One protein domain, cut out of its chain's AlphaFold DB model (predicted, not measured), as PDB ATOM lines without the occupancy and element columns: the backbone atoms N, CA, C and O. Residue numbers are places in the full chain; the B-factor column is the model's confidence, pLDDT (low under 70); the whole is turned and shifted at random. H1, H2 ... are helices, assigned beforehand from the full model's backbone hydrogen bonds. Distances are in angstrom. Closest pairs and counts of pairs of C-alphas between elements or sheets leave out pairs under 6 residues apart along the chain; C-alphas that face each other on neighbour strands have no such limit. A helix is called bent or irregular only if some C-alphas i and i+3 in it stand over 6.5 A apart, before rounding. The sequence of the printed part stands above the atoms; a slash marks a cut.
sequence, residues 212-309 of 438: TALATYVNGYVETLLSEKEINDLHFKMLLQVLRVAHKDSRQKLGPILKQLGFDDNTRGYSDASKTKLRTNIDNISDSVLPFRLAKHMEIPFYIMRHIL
ATOM      1  N   THR A 212      -3.413 -34.002   8.634       91.38
ATOM      2  CA  THR A 212      -3.355 -32.624   9.138       91.38
ATOM      3  C   THR A 212      -3.214 -31.617   8.003       91.38
ATOM      4  O   THR A 212      -3.949 -30.644   7.971       91.38
ATOM      5  N   ALA A 213      -2.354 -31.891   7.017       91.31
ATOM      6  CA  ALA A 213      -2.195 -31.031   5.844       91.31
ATOM      7  C   ALA A 213      -3.484 -30.945   5.007       91.31
ATOM      8  O   ALA A 213      -3.810 -29.879   4.486       91.31
ATOM      9  N   LEU A 214      -4.217 -32.060   4.895       94.81
ATOM     10  CA  LEU A 214      -5.541 -32.084   4.272       94.81
ATOM     11  C   LEU A 214      -6.564 -31.302   5.107       94.81
ATOM     12  O   LEU A 214      -7.303 -30.503   4.541       94.81
ATOM     13  N   ALA A 215      -6.584 -31.504   6.428       93.25
ATOM     14  CA  ALA A 215      -7.485 -30.802   7.339       93.25
ATOM     15  C   ALA A 215      -7.297 -29.285   7.237       93.25
ATOM     16  O   ALA A 215      -8.251 -28.588   6.929       93.25
ATOM     17  N   THR A 216      -6.066 -28.776   7.357       91.50
ATOM     18  CA  THR A 216      -5.774 -27.340   7.205       91.50
ATOM     19  C   THR A 216      -6.263 -26.791   5.866       91.50
ATOM     20  O   THR A 216      -6.795 -25.689   5.811       91.50
ATOM     21  N   TYR A 217      -6.110 -27.555   4.780       91.75
ATOM     22  CA  TYR A 217      -6.575 -27.119   3.465       91.75
ATOM     23  C   TYR A 217      -8.105 -27.070   3.362       91.75
ATOM     24  O   TYR A 217      -8.631 -26.091   2.847       91.75
ATOM     25  N   VAL A 218      -8.817 -28.092   3.849       92.00
ATOM     26  CA  VAL A 218     -10.292 -28.134   3.811       92.00
ATOM     27  C   VAL A 218     -10.910 -27.151   4.811       92.00
ATOM     28  O   VAL A 218     -11.939 -26.559   4.505       92.00
ATOM     29  N   ASN A 219     -10.273 -26.921   5.962       90.00
ATOM     30  CA  ASN A 219     -10.726 -25.971   6.982       90.00
ATOM     31  C   ASN A 219     -10.865 -24.553   6.415       90.00
ATOM     32  O   ASN A 219     -11.890 -23.919   6.646       90.00
ATOM     33  N   GLY A 220      -9.949 -24.133   5.536       87.62
ATOM     34  CA  GLY A 220     -10.053 -22.861   4.807       87.62
ATOM     35  C   GLY A 220     -11.268 -22.728   3.868       87.62
ATOM     36  O   GLY A 220     -11.455 -21.671   3.274       87.62
ATOM     37  N   TYR A 221     -12.082 -23.777   3.711       87.81
ATOM     38  CA  TYR A 221     -13.377 -23.740   3.019       87.81
ATOM     39  C   TYR A 221     -14.574 -23.874   3.972       87.81
ATOM     40  O   TYR A 221     -15.699 -23.591   3.578       87.81
ATOM     41  N   VAL A 222     -14.382 -24.342   5.210       87.06
ATOM     42  CA  VAL A 222     -15.485 -24.606   6.157       87.06
ATOM     43  C   VAL A 222     -15.476 -23.706   7.389       87.06
ATOM     44  O   VAL A 222     -16.454 -23.704   8.128       87.06
ATOM     45  N   GLU A 223     -14.436 -22.893   7.583       83.75
ATOM     46  CA  GLU A 223     -14.321 -21.899   8.667       83.75
ATOM     47  C   GLU A 223     -15.496 -20.921   8.742       83.75
ATOM     48  O   GLU A 223     -15.858 -20.458   9.818       83.75
ATOM     49  N   THR A 224     -16.134 -20.625   7.611       80.06
ATOM     50  CA  THR A 224     -17.310 -19.741   7.553       80.06
ATOM     51  C   THR A 224     -18.649 -20.488   7.638       80.06
ATOM     52  O   THR A 224     -19.707 -19.845   7.684       80.06
ATOM     53  N   LEU A 225     -18.612 -21.825   7.648       81.31
ATOM     54  CA  LEU A 225     -19.769 -22.727   7.697       81.31
ATOM     55  C   LEU A 225     -19.959 -23.360   9.083       81.31
ATOM     56  O   LEU A 225     -21.096 -23.548   9.507       81.31
ATOM     57  N   LEU A 226     -18.864 -23.717   9.754       84.88
ATOM     58  CA  LEU A 226     -18.846 -24.476  11.002       84.88
ATOM     59  C   LEU A 226     -18.190 -23.667  12.124       84.88
ATOM     60  O   LEU A 226     -17.341 -22.813  11.874       84.88
ATOM     61  N   SER A 227     -18.552 -23.961  13.371       86.12
ATOM     62  CA  SER A 227     -17.838 -23.425  14.533       86.12
ATOM     63  C   SER A 227     -16.436 -24.032  14.661       86.12
ATOM     64  O   SER A 227     -16.182 -25.151  14.216       86.12
ATOM     65  N   GLU A 228     -15.525 -23.334  15.341       87.00
ATOM     66  CA  GLU A 228     -14.154 -23.813  15.578       87.00
ATOM     67  C   GLU A 228     -14.121 -25.205  16.236       87.00
ATOM     68  O   GLU A 228     -13.323 -26.067  15.864       87.00
ATOM     69  N   LYS A 229     -15.048 -25.467  17.164       88.06
ATOM     70  CA  LYS A 229     -15.203 -26.780  17.797       88.06
ATOM     71  C   LYS A 229     -15.565 -27.865  16.781       88.06
ATOM     72  O   LYS A 229     -14.939 -28.917  16.768       88.06
ATOM     73  N   GLU A 230     -16.547 -27.606  15.920       87.19
ATOM     74  CA  GLU A 230     -16.973 -28.565  14.895       87.19
ATOM     75  C   GLU A 230     -15.858 -28.855  13.888       87.19
ATOM     76  O   GLU A 230     -15.687 -30.004  13.491       87.19
ATOM     77  N   ILE A 231     -15.076 -27.838  13.518       86.88
ATOM     78  CA  ILE A 231     -13.920 -27.973  12.621       86.88
ATOM     79  C   ILE A 231     -12.844 -28.863  13.243       86.88
ATOM     80  O   ILE A 231     -12.326 -29.759  12.574       86.88
ATOM     81  N   ASN A 232     -12.527 -28.641  14.520       85.81
ATOM     82  CA  ASN A 232     -11.528 -29.425  15.245       85.81
ATOM     83  C   ASN A 232     -11.954 -30.886  15.443       85.81
ATOM     84  O   ASN A 232     -11.096 -31.770  15.486       85.81
ATOM     85  N   ASP A 233     -13.260 -31.146  15.503       87.25
ATOM     86  CA  ASP A 233     -13.800 -32.497  15.625       87.25
ATOM     87  C   ASP A 233     -13.756 -33.279  14.292       87.25
ATOM     88  O   ASP A 233     -13.832 -34.505  14.324       87.25
ATOM     89  N   LEU A 234     -13.606 -32.636  13.119       88.81
ATOM     90  CA  LEU A 234     -13.631 -33.314  11.808       88.81
ATOM     91  C   LEU A 234     -12.497 -34.341  11.619       88.81
ATOM     92  O   LEU A 234     -11.313 -34.079  11.851       88.81
ATOM     93  N   HIS A 235     -12.829 -35.515  11.066       88.62
ATOM     94  CA  HIS A 235     -11.865 -36.602  10.856       88.62
ATOM     95  C   HIS A 235     -11.501 -36.843   9.384       88.62
ATOM     96  O   HIS A 235     -12.229 -37.450   8.602       88.62
ATOM     97  N   PHE A 236     -10.266 -36.484   9.026       91.25
ATOM     98  CA  PHE A 236      -9.772 -36.524   7.644       91.25
ATOM     99  C   PHE A 236      -9.002 -37.795   7.239       91.25
ATOM    100  O   PHE A 236      -8.608 -37.915   6.079       91.25
ATOM    101  N   LYS A 237      -8.777 -38.763   8.149       89.25
ATOM    102  CA  LYS A 237      -8.003 -39.994   7.843       89.25
ATOM    103  C   LYS A 237      -8.611 -40.747   6.652       89.25
ATOM    104  O   LYS A 237      -7.893 -41.088   5.719       89.25
ATOM    105  N   MET A 238      -9.926 -40.955   6.681       87.44
ATOM    106  CA  MET A 238     -10.662 -41.714   5.661       87.44
ATOM    107  C   MET A 238     -10.706 -40.973   4.327       87.44
ATOM    108  O   MET A 238     -10.398 -41.561   3.292       87.44
ATOM    109  N   LEU A 239     -10.984 -39.665   4.361       93.19
ATOM    110  CA  LEU A 239     -10.975 -38.838   3.157       93.19
ATOM    111  C   LEU A 239      -9.600 -38.852   2.481       93.19
ATOM    112  O   LEU A 239      -9.529 -39.021   1.268       93.19
ATOM    113  N   LEU A 240      -8.507 -38.746   3.245       92.94
ATOM    114  CA  LEU A 240      -7.157 -38.795   2.681       92.94
ATOM    115  C   LEU A 240      -6.876 -40.117   1.955       92.94
ATOM    116  O   LEU A 240      -6.286 -40.105   0.877       92.94
ATOM    117  N   GLN A 241      -7.289 -41.251   2.523       89.00
ATOM    118  CA  GLN A 241      -7.071 -42.549   1.881       89.00
ATOM    119  C   GLN A 241      -7.901 -42.688   0.593       89.00
ATOM    120  O   GLN A 241      -7.373 -43.138  -0.422       89.00
ATOM    121  N   VAL A 242      -9.161 -42.234   0.604       90.50
ATOM    122  CA  VAL A 242     -10.013 -42.208  -0.600       90.50
ATOM    123  C   VAL A 242      -9.420 -41.304  -1.681       90.50
ATOM    124  O   VAL A 242      -9.367 -41.692  -2.846       90.50
ATOM    125  N   LEU A 243      -8.923 -40.121  -1.311       92.44
ATOM    126  CA  LEU A 243      -8.274 -39.196  -2.241       92.44
ATOM    127  C   LEU A 243      -7.043 -39.814  -2.910       92.44
ATOM    128  O   LEU A 243      -6.857 -39.618  -4.109       92.44
ATOM    129  N   ARG A 244      -6.226 -40.565  -2.159       90.50
ATOM    130  CA  ARG A 244      -5.024 -41.240  -2.679       90.50
ATOM    131  C   ARG A 244      -5.372 -42.288  -3.723       90.50
ATOM    132  O   ARG A 244      -4.813 -42.267  -4.814       90.50
ATOM    133  N   VAL A 245      -6.333 -43.151  -3.405       87.00
ATOM    134  CA  VAL A 245      -6.820 -44.188  -4.327       87.00
ATOM    135  C   VAL A 245      -7.467 -43.569  -5.567       87.00
ATOM    136  O   VAL A 245      -7.284 -44.059  -6.674       87.00
ATOM    137  N   ALA A 246      -8.170 -42.446  -5.412       88.06
ATOM    138  CA  ALA A 246      -8.749 -41.709  -6.531       88.06
ATOM    139  C   ALA A 246      -7.750 -40.778  -7.255       88.06
ATOM    140  O   ALA A 246      -8.162 -40.030  -8.144       88.06
ATOM    141  N   HIS A 247      -6.468 -40.770  -6.864       89.44
ATOM    142  CA  HIS A 247      -5.414 -39.884  -7.375       89.44
ATOM    143  C   HIS A 247      -5.779 -38.387  -7.377       89.44
ATOM    144  O   HIS A 247      -5.385 -37.642  -8.282       89.44
ATOM    145  N   LYS A 248      -6.539 -37.946  -6.369       92.62
ATOM    146  CA  LYS A 248      -7.067 -36.582  -6.176       92.62
ATOM    147  C   LYS A 248      -6.520 -35.909  -4.909       92.62
ATOM    148  O   LYS A 248      -7.060 -34.912  -4.448       92.62
ATOM    149  N   ASP A 249      -5.440 -36.434  -4.348       93.06
ATOM    150  CA  ASP A 249      -4.843 -36.048  -3.070       93.06
ATOM    151  C   ASP A 249      -3.902 -34.834  -3.130       93.06
ATOM    152  O   ASP A 249      -3.051 -34.696  -2.261       93.06
ATOM    153  N   SER A 250      -4.066 -33.929  -4.096       93.56
ATOM    154  CA  SER A 250      -3.325 -32.660  -4.169       93.56
ATOM    155  C   SER A 250      -4.271 -31.462  -4.147       93.56
ATOM    156  O   SER A 250      -5.441 -31.571  -4.526       93.56
ATOM    157  N   ARG A 251      -3.772 -30.286  -3.741       92.75
ATOM    158  CA  ARG A 251      -4.579 -29.049  -3.703       92.75
ATOM    159  C   ARG A 251      -5.122 -28.695  -5.087       92.75
ATOM    160  O   ARG A 251      -6.290 -28.342  -5.215       92.75
ATOM    161  N   GLN A 252      -4.297 -28.852  -6.124       91.56
ATOM    162  CA  GLN A 252      -4.670 -28.585  -7.514       91.56
ATOM    163  C   GLN A 252      -5.858 -29.448  -7.976       91.56
ATOM    164  O   GLN A 252      -6.722 -28.960  -8.699       91.56
ATOM    165  N   LYS A 253      -5.919 -30.720  -7.557       92.50
ATOM    166  CA  LYS A 253      -6.982 -31.652  -7.965       92.50
ATOM    167  C   LYS A 253      -8.220 -31.570  -7.073       92.50
ATOM    168  O   LYS A 253      -9.334 -31.681  -7.579       92.50
ATOM    169  N   LEU A 254      -8.039 -31.373  -5.767       94.06
ATOM    170  CA  LEU A 254      -9.139 -31.306  -4.803       94.06
ATOM    171  C   LEU A 254      -9.878 -29.963  -4.848       94.06
ATOM    172  O   LEU A 254     -11.102 -29.947  -4.770       94.06
ATOM    173  N   GLY A 255      -9.170 -28.844  -5.020       91.94
ATOM    174  CA  GLY A 255      -9.766 -27.502  -5.018       91.94
ATOM    175  C   GLY A 255     -10.933 -27.322  -6.002       91.94
ATOM    176  O   GLY A 255     -11.997 -26.860  -5.586       91.94
ATOM    177  N   PRO A 256     -10.804 -27.716  -7.285       91.75
ATOM    178  CA  PRO A 256     -11.913 -27.670  -8.239       91.75
ATOM    179  C   PRO A 256     -13.115 -28.525  -7.822       91.75
ATOM    180  O   PRO A 256     -14.252 -28.113  -8.038       91.75
ATOM    181  N   ILE A 257     -12.880 -29.684  -7.196       92.81
ATOM    182  CA  ILE A 257     -13.946 -30.567  -6.702       92.81
ATOM    183  C   ILE A 257     -14.689 -29.882  -5.558       92.81
ATOM    184  O   ILE A 257     -15.910 -29.815  -5.592       92.81
ATOM    185  N   LEU A 258     -13.971 -29.313  -4.584       92.38
ATOM    186  CA  LEU A 258     -14.589 -28.571  -3.481       92.38
ATOM    187  C   LEU A 258     -15.489 -27.445  -4.012       92.38
ATOM    188  O   LEU A 258     -16.655 -27.364  -3.630       92.38
ATOM    189  N   LYS A 259     -15.015 -26.666  -4.990       89.75
ATOM    190  CA  LYS A 259     -15.827 -25.619  -5.633       89.75
ATOM    191  C   LYS A 259     -17.078 -26.167  -6.321       89.75
ATOM    192  O   LYS A 259     -18.157 -25.612  -6.150       89.75
ATOM    193  N   GLN A 260     -16.963 -27.268  -7.067       89.25
ATOM    194  CA  GLN A 260     -18.116 -27.920  -7.708       89.25
ATOM    195  C   GLN A 260     -19.150 -28.412  -6.691       89.25
ATOM    196  O   GLN A 260     -20.349 -28.365  -6.956       89.25
ATOM    197  N   LEU A 261     -18.690 -28.850  -5.519       89.50
ATOM    198  CA  LEU A 261     -19.547 -29.277  -4.418       89.50
ATOM    199  C   LEU A 261     -20.222 -28.116  -3.678       89.50
ATOM    200  O   LEU A 261     -21.043 -28.373  -2.796       89.50
ATOM    201  N   GLY A 262     -19.910 -26.870  -4.048       87.38
ATOM    202  CA  GLY A 262     -20.442 -25.657  -3.439       87.38
ATOM    203  C   GLY A 262     -19.604 -25.131  -2.279       87.38
ATOM    204  O   GLY A 262     -20.097 -24.283  -1.543       87.38
ATOM    205  N   PHE A 263     -18.375 -25.625  -2.085       87.62
ATOM    206  CA  PHE A 263     -17.455 -25.035  -1.120       87.62
ATOM    207  C   PHE A 263     -16.786 -23.789  -1.709       87.62
ATOM    208  O   PHE A 263     -15.991 -23.888  -2.650       87.62
ATOM    209  N   ASP A 264     -17.095 -22.627  -1.145       78.75
ATOM    210  CA  ASP A 264     -16.483 -21.359  -1.510       78.75
ATOM    211  C   ASP A 264     -15.206 -21.131  -0.694       78.75
ATOM    212  O   ASP A 264     -15.106 -21.467   0.482       78.75
ATOM    213  N   ASP A 265     -14.194 -20.581  -1.358       67.81
ATOM    214  CA  ASP A 265     -12.949 -20.177  -0.712       67.81
ATOM    215  C   ASP A 265     -13.235 -18.964   0.196       67.81
ATOM    216  O   ASP A 265     -13.930 -18.026  -0.221       67.81
ATOM    217  N   ASN A 266     -12.697 -18.972   1.422       60.28
ATOM    218  CA  ASN A 266     -12.856 -17.921   2.436       60.28
ATOM    219  C   ASN A 266     -12.617 -16.488   1.915       60.28
ATOM    220  O   ASN A 266     -13.091 -15.527   2.515       60.28
ATOM    221  N   THR A 267     -11.923 -16.322   0.787       53.78
ATOM    222  CA  THR A 267     -11.661 -15.025   0.139       53.78
ATOM    223  C   THR A 267     -12.894 -14.277  -0.387       53.78
ATOM    224  O   THR A 267     -12.798 -13.068  -0.602       53.78
ATOM    225  N   ARG A 268     -14.044 -14.934  -0.604       54.19
ATOM    226  CA  ARG A 268     -15.278 -14.262  -1.080       54.19
ATOM    227  C   ARG A 268     -16.423 -14.240  -0.072       54.19
ATOM    228  O   ARG A 268     -17.365 -13.478  -0.275       54.19
ATOM    229  N   GLY A 269     -16.317 -15.016   1.007       57.19
ATOM    230  CA  GLY A 269     -17.428 -15.272   1.917       57.19
ATOM    231  C   GLY A 269     -18.575 -16.008   1.217       57.19
ATOM    232  O   GLY A 269     -18.850 -15.822   0.034       57.19
ATOM    233  N   TYR A 270     -19.272 -16.871   1.941       66.81
ATOM    234  CA  TYR A 270     -20.493 -17.459   1.403       66.81
ATOM    235  C   TYR A 270     -21.646 -16.462   1.518       66.81
ATOM    236  O   TYR A 270     -21.861 -15.893   2.589       66.81
ATOM    237  N   SER A 271     -22.453 -16.340   0.463       73.81
ATOM    238  CA  SER A 271     -23.806 -15.795   0.613       73.81
ATOM    239  C   SER A 271     -24.651 -16.722   1.496       73.81
ATOM    240  O   SER A 271     -24.446 -17.939   1.480       73.81
ATOM    241  N   ASP A 272     -25.631 -16.179   2.223       76.25
ATOM    242  CA  ASP A 272     -26.535 -16.992   3.055       76.25
ATOM    243  C   ASP A 272     -27.236 -18.082   2.229       76.25
ATOM    244  O   ASP A 272     -27.300 -19.237   2.644       76.25
ATOM    245  N   ALA A 273     -27.639 -17.762   0.993       78.56
ATOM    246  CA  ALA A 273     -28.218 -18.727   0.062       78.56
ATOM    247  C   ALA A 273     -27.247 -19.869  -0.303       78.56
ATOM    248  O   ALA A 273     -27.657 -21.033  -0.356       78.56
ATOM    249  N   SER A 274     -25.959 -19.567  -0.522       78.81
ATOM    250  CA  SER A 274     -24.924 -20.579  -0.786       78.81
ATOM    251  C   SER A 274     -24.712 -21.494   0.421       78.81
ATOM    252  O   SER A 274     -24.639 -22.713   0.246       78.81
ATOM    253  N   LYS A 275     -24.673 -20.936   1.645       81.25
ATOM    254  CA  LYS A 275     -24.545 -21.726   2.884       81.25
ATOM    255  C   LYS A 275     -25.724 -22.673   3.058       81.25
ATOM    256  O   LYS A 275     -25.520 -23.869   3.264       81.25
ATOM    257  N   THR A 276     -26.952 -22.164   2.930       83.00
ATOM    258  CA  THR A 276     -28.171 -22.973   3.070       83.00
ATOM    259  C   THR A 276     -28.215 -24.089   2.032       83.00
ATOM    260  O   THR A 276     -28.513 -25.232   2.378       83.00
ATOM    261  N   LYS A 277     -27.855 -23.801   0.775       85.25
ATOM    262  CA  LYS A 277     -27.812 -24.809  -0.292       85.25
ATOM    263  C   LYS A 277     -26.776 -25.900  -0.016       85.25
ATOM    264  O   LYS A 277     -27.095 -27.080  -0.146       85.25
ATOM    265  N   LEU A 278     -25.561 -25.524   0.388       85.50
ATOM    266  CA  LEU A 278     -24.512 -26.485   0.733       85.50
ATOM    267  C   LEU A 278     -24.931 -27.357   1.923       85.50
ATOM    268  O   LEU A 278     -24.797 -28.577   1.854       85.50
ATOM    269  N   ARG A 279     -25.493 -26.754   2.978       85.38
ATOM    270  CA  ARG A 279     -25.974 -27.495   4.150       85.38
ATOM    271  C   ARG A 279     -27.088 -28.473   3.778       85.38
ATOM    272  O   ARG A 279     -26.986 -29.642   4.118       85.38
ATOM    273  N   THR A 280     -28.051 -28.037   2.965       85.88
ATOM    274  CA  THR A 280     -29.125 -28.902   2.447       85.88
ATOM    275  C   THR A 280     -28.565 -30.088   1.655       85.88
ATOM    276  O   THR A 280     -29.023 -31.213   1.816       85.88
ATOM    277  N   ASN A 281     -27.541 -29.877   0.821       86.19
ATOM    278  CA  ASN A 281     -26.907 -30.968   0.073       86.19
ATOM    279  C   ASN A 281     -26.189 -31.975   0.990       86.19
ATOM    280  O   ASN A 281     -26.242 -33.181   0.737       86.19
ATOM    281  N   ILE A 282     -25.520 -31.488   2.039       85.19
ATOM    282  CA  ILE A 282     -24.864 -32.332   3.049       85.19
ATOM    283  C   ILE A 282     -25.912 -33.136   3.832       85.19
ATOM    284  O   ILE A 282     -25.745 -34.345   4.019       85.19
ATOM    285  N   ASP A 283     -27.009 -32.492   4.233       81.50
ATOM    286  CA  ASP A 283     -28.102 -33.120   4.975       81.50
ATOM    287  C   ASP A 283     -28.812 -34.186   4.109       81.50
ATOM    288  O   ASP A 283     -28.946 -35.328   4.540       81.50
ATOM    289  N   ASN A 284     -29.103 -33.897   2.833       81.56
ATOM    290  CA  ASN A 284     -29.687 -34.864   1.887       81.56
ATOM    291  C   ASN A 284     -28.825 -36.128   1.708       81.56
ATOM    292  O   ASN A 284     -29.335 -37.241   1.551       81.56
ATOM    293  N   ILE A 285     -27.495 -35.984   1.702       77.12
ATOM    294  CA  ILE A 285     -26.595 -37.143   1.652       77.12
ATOM    295  C   ILE A 285     -26.571 -37.879   2.986       77.12
ATOM    296  O   ILE A 285     -26.462 -39.106   2.985       77.12
ATOM    297  N   SER A 286     -26.713 -37.178   4.103       69.94
ATOM    298  CA  SER A 286     -26.849 -37.812   5.415       69.94
ATOM    299  C   SER A 286     -28.127 -38.659   5.496       69.94
ATOM    300  O   SER A 286     -28.079 -39.766   6.027       69.94
ATOM    301  N   ASP A 287     -29.216 -38.233   4.852       67.31
ATOM    302  CA  ASP A 287     -30.466 -39.003   4.774       67.31
ATOM    303  C   ASP A 287     -30.340 -40.280   3.930       67.31
ATOM    304  O   ASP A 287     -30.987 -41.289   4.206       67.31
ATOM    305  N   SER A 288     -29.429 -40.314   2.953       67.88
ATOM    306  CA  SER A 288     -29.127 -41.549   2.203       67.88
ATOM    307  C   SER A 288     -28.417 -42.631   3.036       67.88
ATOM    308  O   SER A 288     -28.193 -43.747   2.563       67.88
ATOM    309  N   VAL A 289     -28.037 -42.299   4.275       69.38
ATOM    310  CA  VAL A 289     -27.420 -43.205   5.252       69.38
ATOM    311  C   VAL A 289     -28.474 -43.777   6.221       69.38
ATOM    312  O   VAL A 289     -28.137 -44.570   7.103       69.38
ATOM    313  N   LEU A 290     -29.762 -43.451   6.040       64.19
ATOM    314  CA  LEU A 290     -30.855 -44.025   6.828       64.19
ATOM    315  C   LEU A 290     -30.880 -45.566   6.738       64.19
ATOM    316  O   LEU A 290     -30.621 -46.135   5.675       64.19
ATOM    317  N   PRO A 291     -31.188 -46.265   7.851       65.62
ATOM    318  CA  PRO A 291     -31.758 -45.752   9.105       65.62
ATOM    319  C   PRO A 291     -30.726 -45.231  10.127       65.62
ATOM    320  O   PRO A 291     -31.064 -45.033  11.295       65.62
ATOM    321  N   PHE A 292     -29.467 -45.040   9.737       73.19
ATOM    322  CA  PHE A 292     -28.432 -44.512  10.624       73.19
ATOM    323  C   PHE A 292     -28.327 -42.992  10.547       73.19
ATOM    324  O   PHE A 292     -28.752 -42.369   9.579       73.19
ATOM    325  N   ARG A 293     -27.670 -42.413  11.554       77.81
ATOM    326  CA  ARG A 293     -27.179 -41.039  11.500       77.81
ATOM    327  C   ARG A 293     -25.674 -41.054  11.288       77.81
ATOM    328  O   ARG A 293     -24.958 -41.776  11.983       77.81
ATOM    329  N   LEU A 294     -25.201 -40.288  10.313       84.25
ATOM    330  CA  LEU A 294     -23.775 -40.098  10.079       84.25
ATOM    331  C   LEU A 294     -23.158 -39.386  11.293       84.25
ATOM    332  O   LEU A 294     -23.757 -38.467  11.853       84.25
ATOM    333  N   ALA A 295     -21.979 -39.818  11.736       83.44
ATOM    334  CA  ALA A 295     -21.284 -39.142  12.820       83.44
ATOM    335  C   ALA A 295     -20.953 -37.701  12.404       83.44
ATOM    336  O   ALA A 295     -20.429 -37.488  11.312       83.44
ATOM    337  N   LYS A 296     -21.202 -36.718  13.282       83.81
ATOM    338  CA  LYS A 296     -21.003 -35.287  12.972       83.81
ATOM    339  C   LYS A 296     -19.616 -34.979  12.398       83.81
ATOM    340  O   LYS A 296     -19.488 -34.298  11.389       83.81
ATOM    341  N   HIS A 297     -18.578 -35.573  12.988       86.12
ATOM    342  CA  HIS A 297     -17.192 -35.421  12.541       86.12
ATOM    343  C   HIS A 297     -16.893 -36.003  11.145       86.12
ATOM    344  O   HIS A 297     -15.822 -35.760  10.584       86.12
ATOM    345  N   MET A 298     -17.812 -36.801  10.595       88.75
ATOM    346  CA  MET A 298     -17.725 -37.407   9.268       88.75
ATOM    347  C   MET A 298     -18.625 -36.729   8.231       88.75
ATOM    348  O   MET A 298     -18.474 -37.071   7.065       88.75
ATOM    349  N   GLU A 299     -19.491 -35.769   8.581       88.62
ATOM    350  CA  GLU A 299     -20.415 -35.114   7.631       88.62
ATOM    351  C   GLU A 299     -19.686 -34.539   6.409       88.62
ATOM    352  O   GLU A 299     -19.934 -34.954   5.274       88.62
ATOM    353  N   ILE A 300     -18.714 -33.650   6.642       91.50
ATOM    354  CA  ILE A 300     -17.925 -33.034   5.568       91.50
ATOM    355  C   ILE A 300     -17.026 -34.062   4.858       91.50
ATOM    356  O   ILE A 300     -17.110 -34.166   3.629       91.50
ATOM    357  N   PRO A 301     -16.201 -34.869   5.565       92.75
ATOM    358  CA  PRO A 301     -15.390 -35.893   4.912       92.75
ATOM    359  C   PRO A 301     -16.201 -36.856   4.040       92.75
ATOM    360  O   PRO A 301     -15.795 -37.151   2.918       92.75
ATOM    361  N   PHE A 302     -17.343 -37.346   4.527       90.94
ATOM    362  CA  PHE A 302     -18.185 -38.303   3.813       90.94
ATOM    363  C   PHE A 302     -18.850 -37.682   2.590       90.94
ATOM    364  O   PHE A 302     -18.812 -38.289   1.519       90.94
ATOM    365  N   TYR A 303     -19.381 -36.463   2.717       91.06
ATOM    366  CA  TYR A 303     -19.936 -35.717   1.588       91.06
ATOM    367  C   TYR A 303     -18.910 -35.577   0.455       91.06
ATOM    368  O   TYR A 303     -19.216 -35.873  -0.702       91.06
ATOM    369  N   ILE A 304     -17.662 -35.228   0.787       93.38
ATOM    370  CA  ILE A 304     -16.574 -35.122  -0.193       93.38
ATOM    371  C   ILE A 304     -16.224 -36.504  -0.779       93.38
ATOM    372  O   ILE A 304     -16.153 -36.654  -2.001       93.38
ATOM    373  N   MET A 305     -16.045 -37.536   0.058       92.25
ATOM    374  CA  MET A 305     -15.698 -38.892  -0.402       92.25
ATOM    375  C   MET A 305     -16.739 -39.469  -1.367       92.25
ATOM    376  O   MET A 305     -16.366 -40.082  -2.370       92.25
ATOM    377  N   ARG A 306     -18.031 -39.262  -1.089       88.50
ATOM    378  CA  ARG A 306     -19.142 -39.780  -1.899       88.50
ATOM    379  C   ARG A 306     -19.126 -39.258  -3.333       88.50
ATOM    380  O   ARG A 306     -19.477 -40.002  -4.236       88.50
ATOM    381  N   HIS A 307     -18.676 -38.024  -3.541       88.31
ATOM    382  CA  HIS A 307     -18.568 -37.423  -4.873       88.31
ATOM    383  C   HIS A 307     -17.236 -37.714  -5.577       88.31
ATOM    384  O   HIS A 307     -17.095 -37.490  -6.779       88.31
ATOM    385  N   ILE A 308     -16.228 -38.184  -4.840       88.12
ATOM    386  CA  ILE A 308     -14.923 -38.539  -5.405       88.12
ATOM    387  C   ILE A 308     -14.918 -39.965  -5.939       88.12
ATOM    388  O   ILE A 308     -14.327 -40.206  -6.996       88.12
ATOM    389  N   LEU A 309     -15.522 -40.891  -5.192       81.25
ATOM    390  CA  LEU A 309     -15.574 -42.302  -5.547       81.25
ATOM    391  C   LEU A 309     -16.464 -42.489  -6.789       81.25
ATOM    392  O   LEU A 309     -17.625 -42.088  -6.767       81.25
TER     393      LEU A 309
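AT A GLANCE: This is residues 212 to 309 of the 438 residues of the protein "RelA_SpoT domain-containing protein" of Clohesyomyces aquaticus (UniProt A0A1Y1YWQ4). H6 stands in the middle of a compact six-helix domain, with H3 side by side with it and the long H5 crossing it at about a right angle on the side away from H3. H1 and H4 run the same way, with few contacts to the rest, and H2 lies by the first residues of H6; residues 287 to 293, of which 287 belongs to H5 and the others to the link from H5 to H6, stick out. The printed part has 98 residues, with helices H1 to H6 in chain order and no named strand: the class is all helix. The radius of gyration of the C-alphas is 12.8 A, and the spans are 37 by 31 by 25 A.

HOW THE PARTS SIT: H5, residues 272 to 287, touches H6, residues 296 to 308, about perpendicular at 88 degrees. H5 does so with residues 282 to 286 alone and H6 with 299 to 303 alone; the closest C-alphas, of Ile 282 and Tyr 303, are 6.2 A apart. H6 is irregular, C-alphas 297 and 300 being 7.4 A apart, and its line is a rough one. H3, residues 237 to 245, touches H6 at a shallow tilt of 8 degrees, the same way, with the C-alphas of Leu 239 and Pro 301 closest at 5.6 A. H2, residues 228 to 233, is close to H6 but not clearly touching, the C-alphas of Asp 233 and His 297 being closest at 5.4 A; at 72 degrees the two are only just about perpendicular. H4, residues 251 to 260, is close to H6 but not clearly touching, with the C-alphas of Leu 258 and Ile 304 closest at 7.6 A. H1, residues 212 to 222, is close to H4 but not clearly touching, at a shallow tilt of 29 degrees, the same way; the closest C-alphas, of Tyr 217 and Arg 251, are 7.7 A apart. H1 and H5 are apart. Every O i to N i+4 pair is within hydrogen-bond range in H2, H3 and H5; in H1 it is 5 of 7, in H4 4 of 6 and in H6 6 of 9.

IN THESE COORDINATES: H5 is the longest helix, 22.4 A from C-alpha 272 at (-26.535, -16.992, 3.055) to C-alpha 287. H6 measures 19.6 A and ends with C-alpha 308 at (-14.923, -38.539, -5.405). H1 measures 14.8 A from C-alpha 212 at (-3.355, -32.624, 9.138), H4 14.2 A, H3 12.9 A and H2 8.7 A.

THE WHOLE: The C-alphas of Thr 267 and Pro 291, the two farthest apart, are 37.8 A apart. The printed part has no cut. The link from H4 to H5, 11 residues, is long. The mean pLDDT of the printed part is 84.6, with residues 265 to 270 and 286 to 291 under 70.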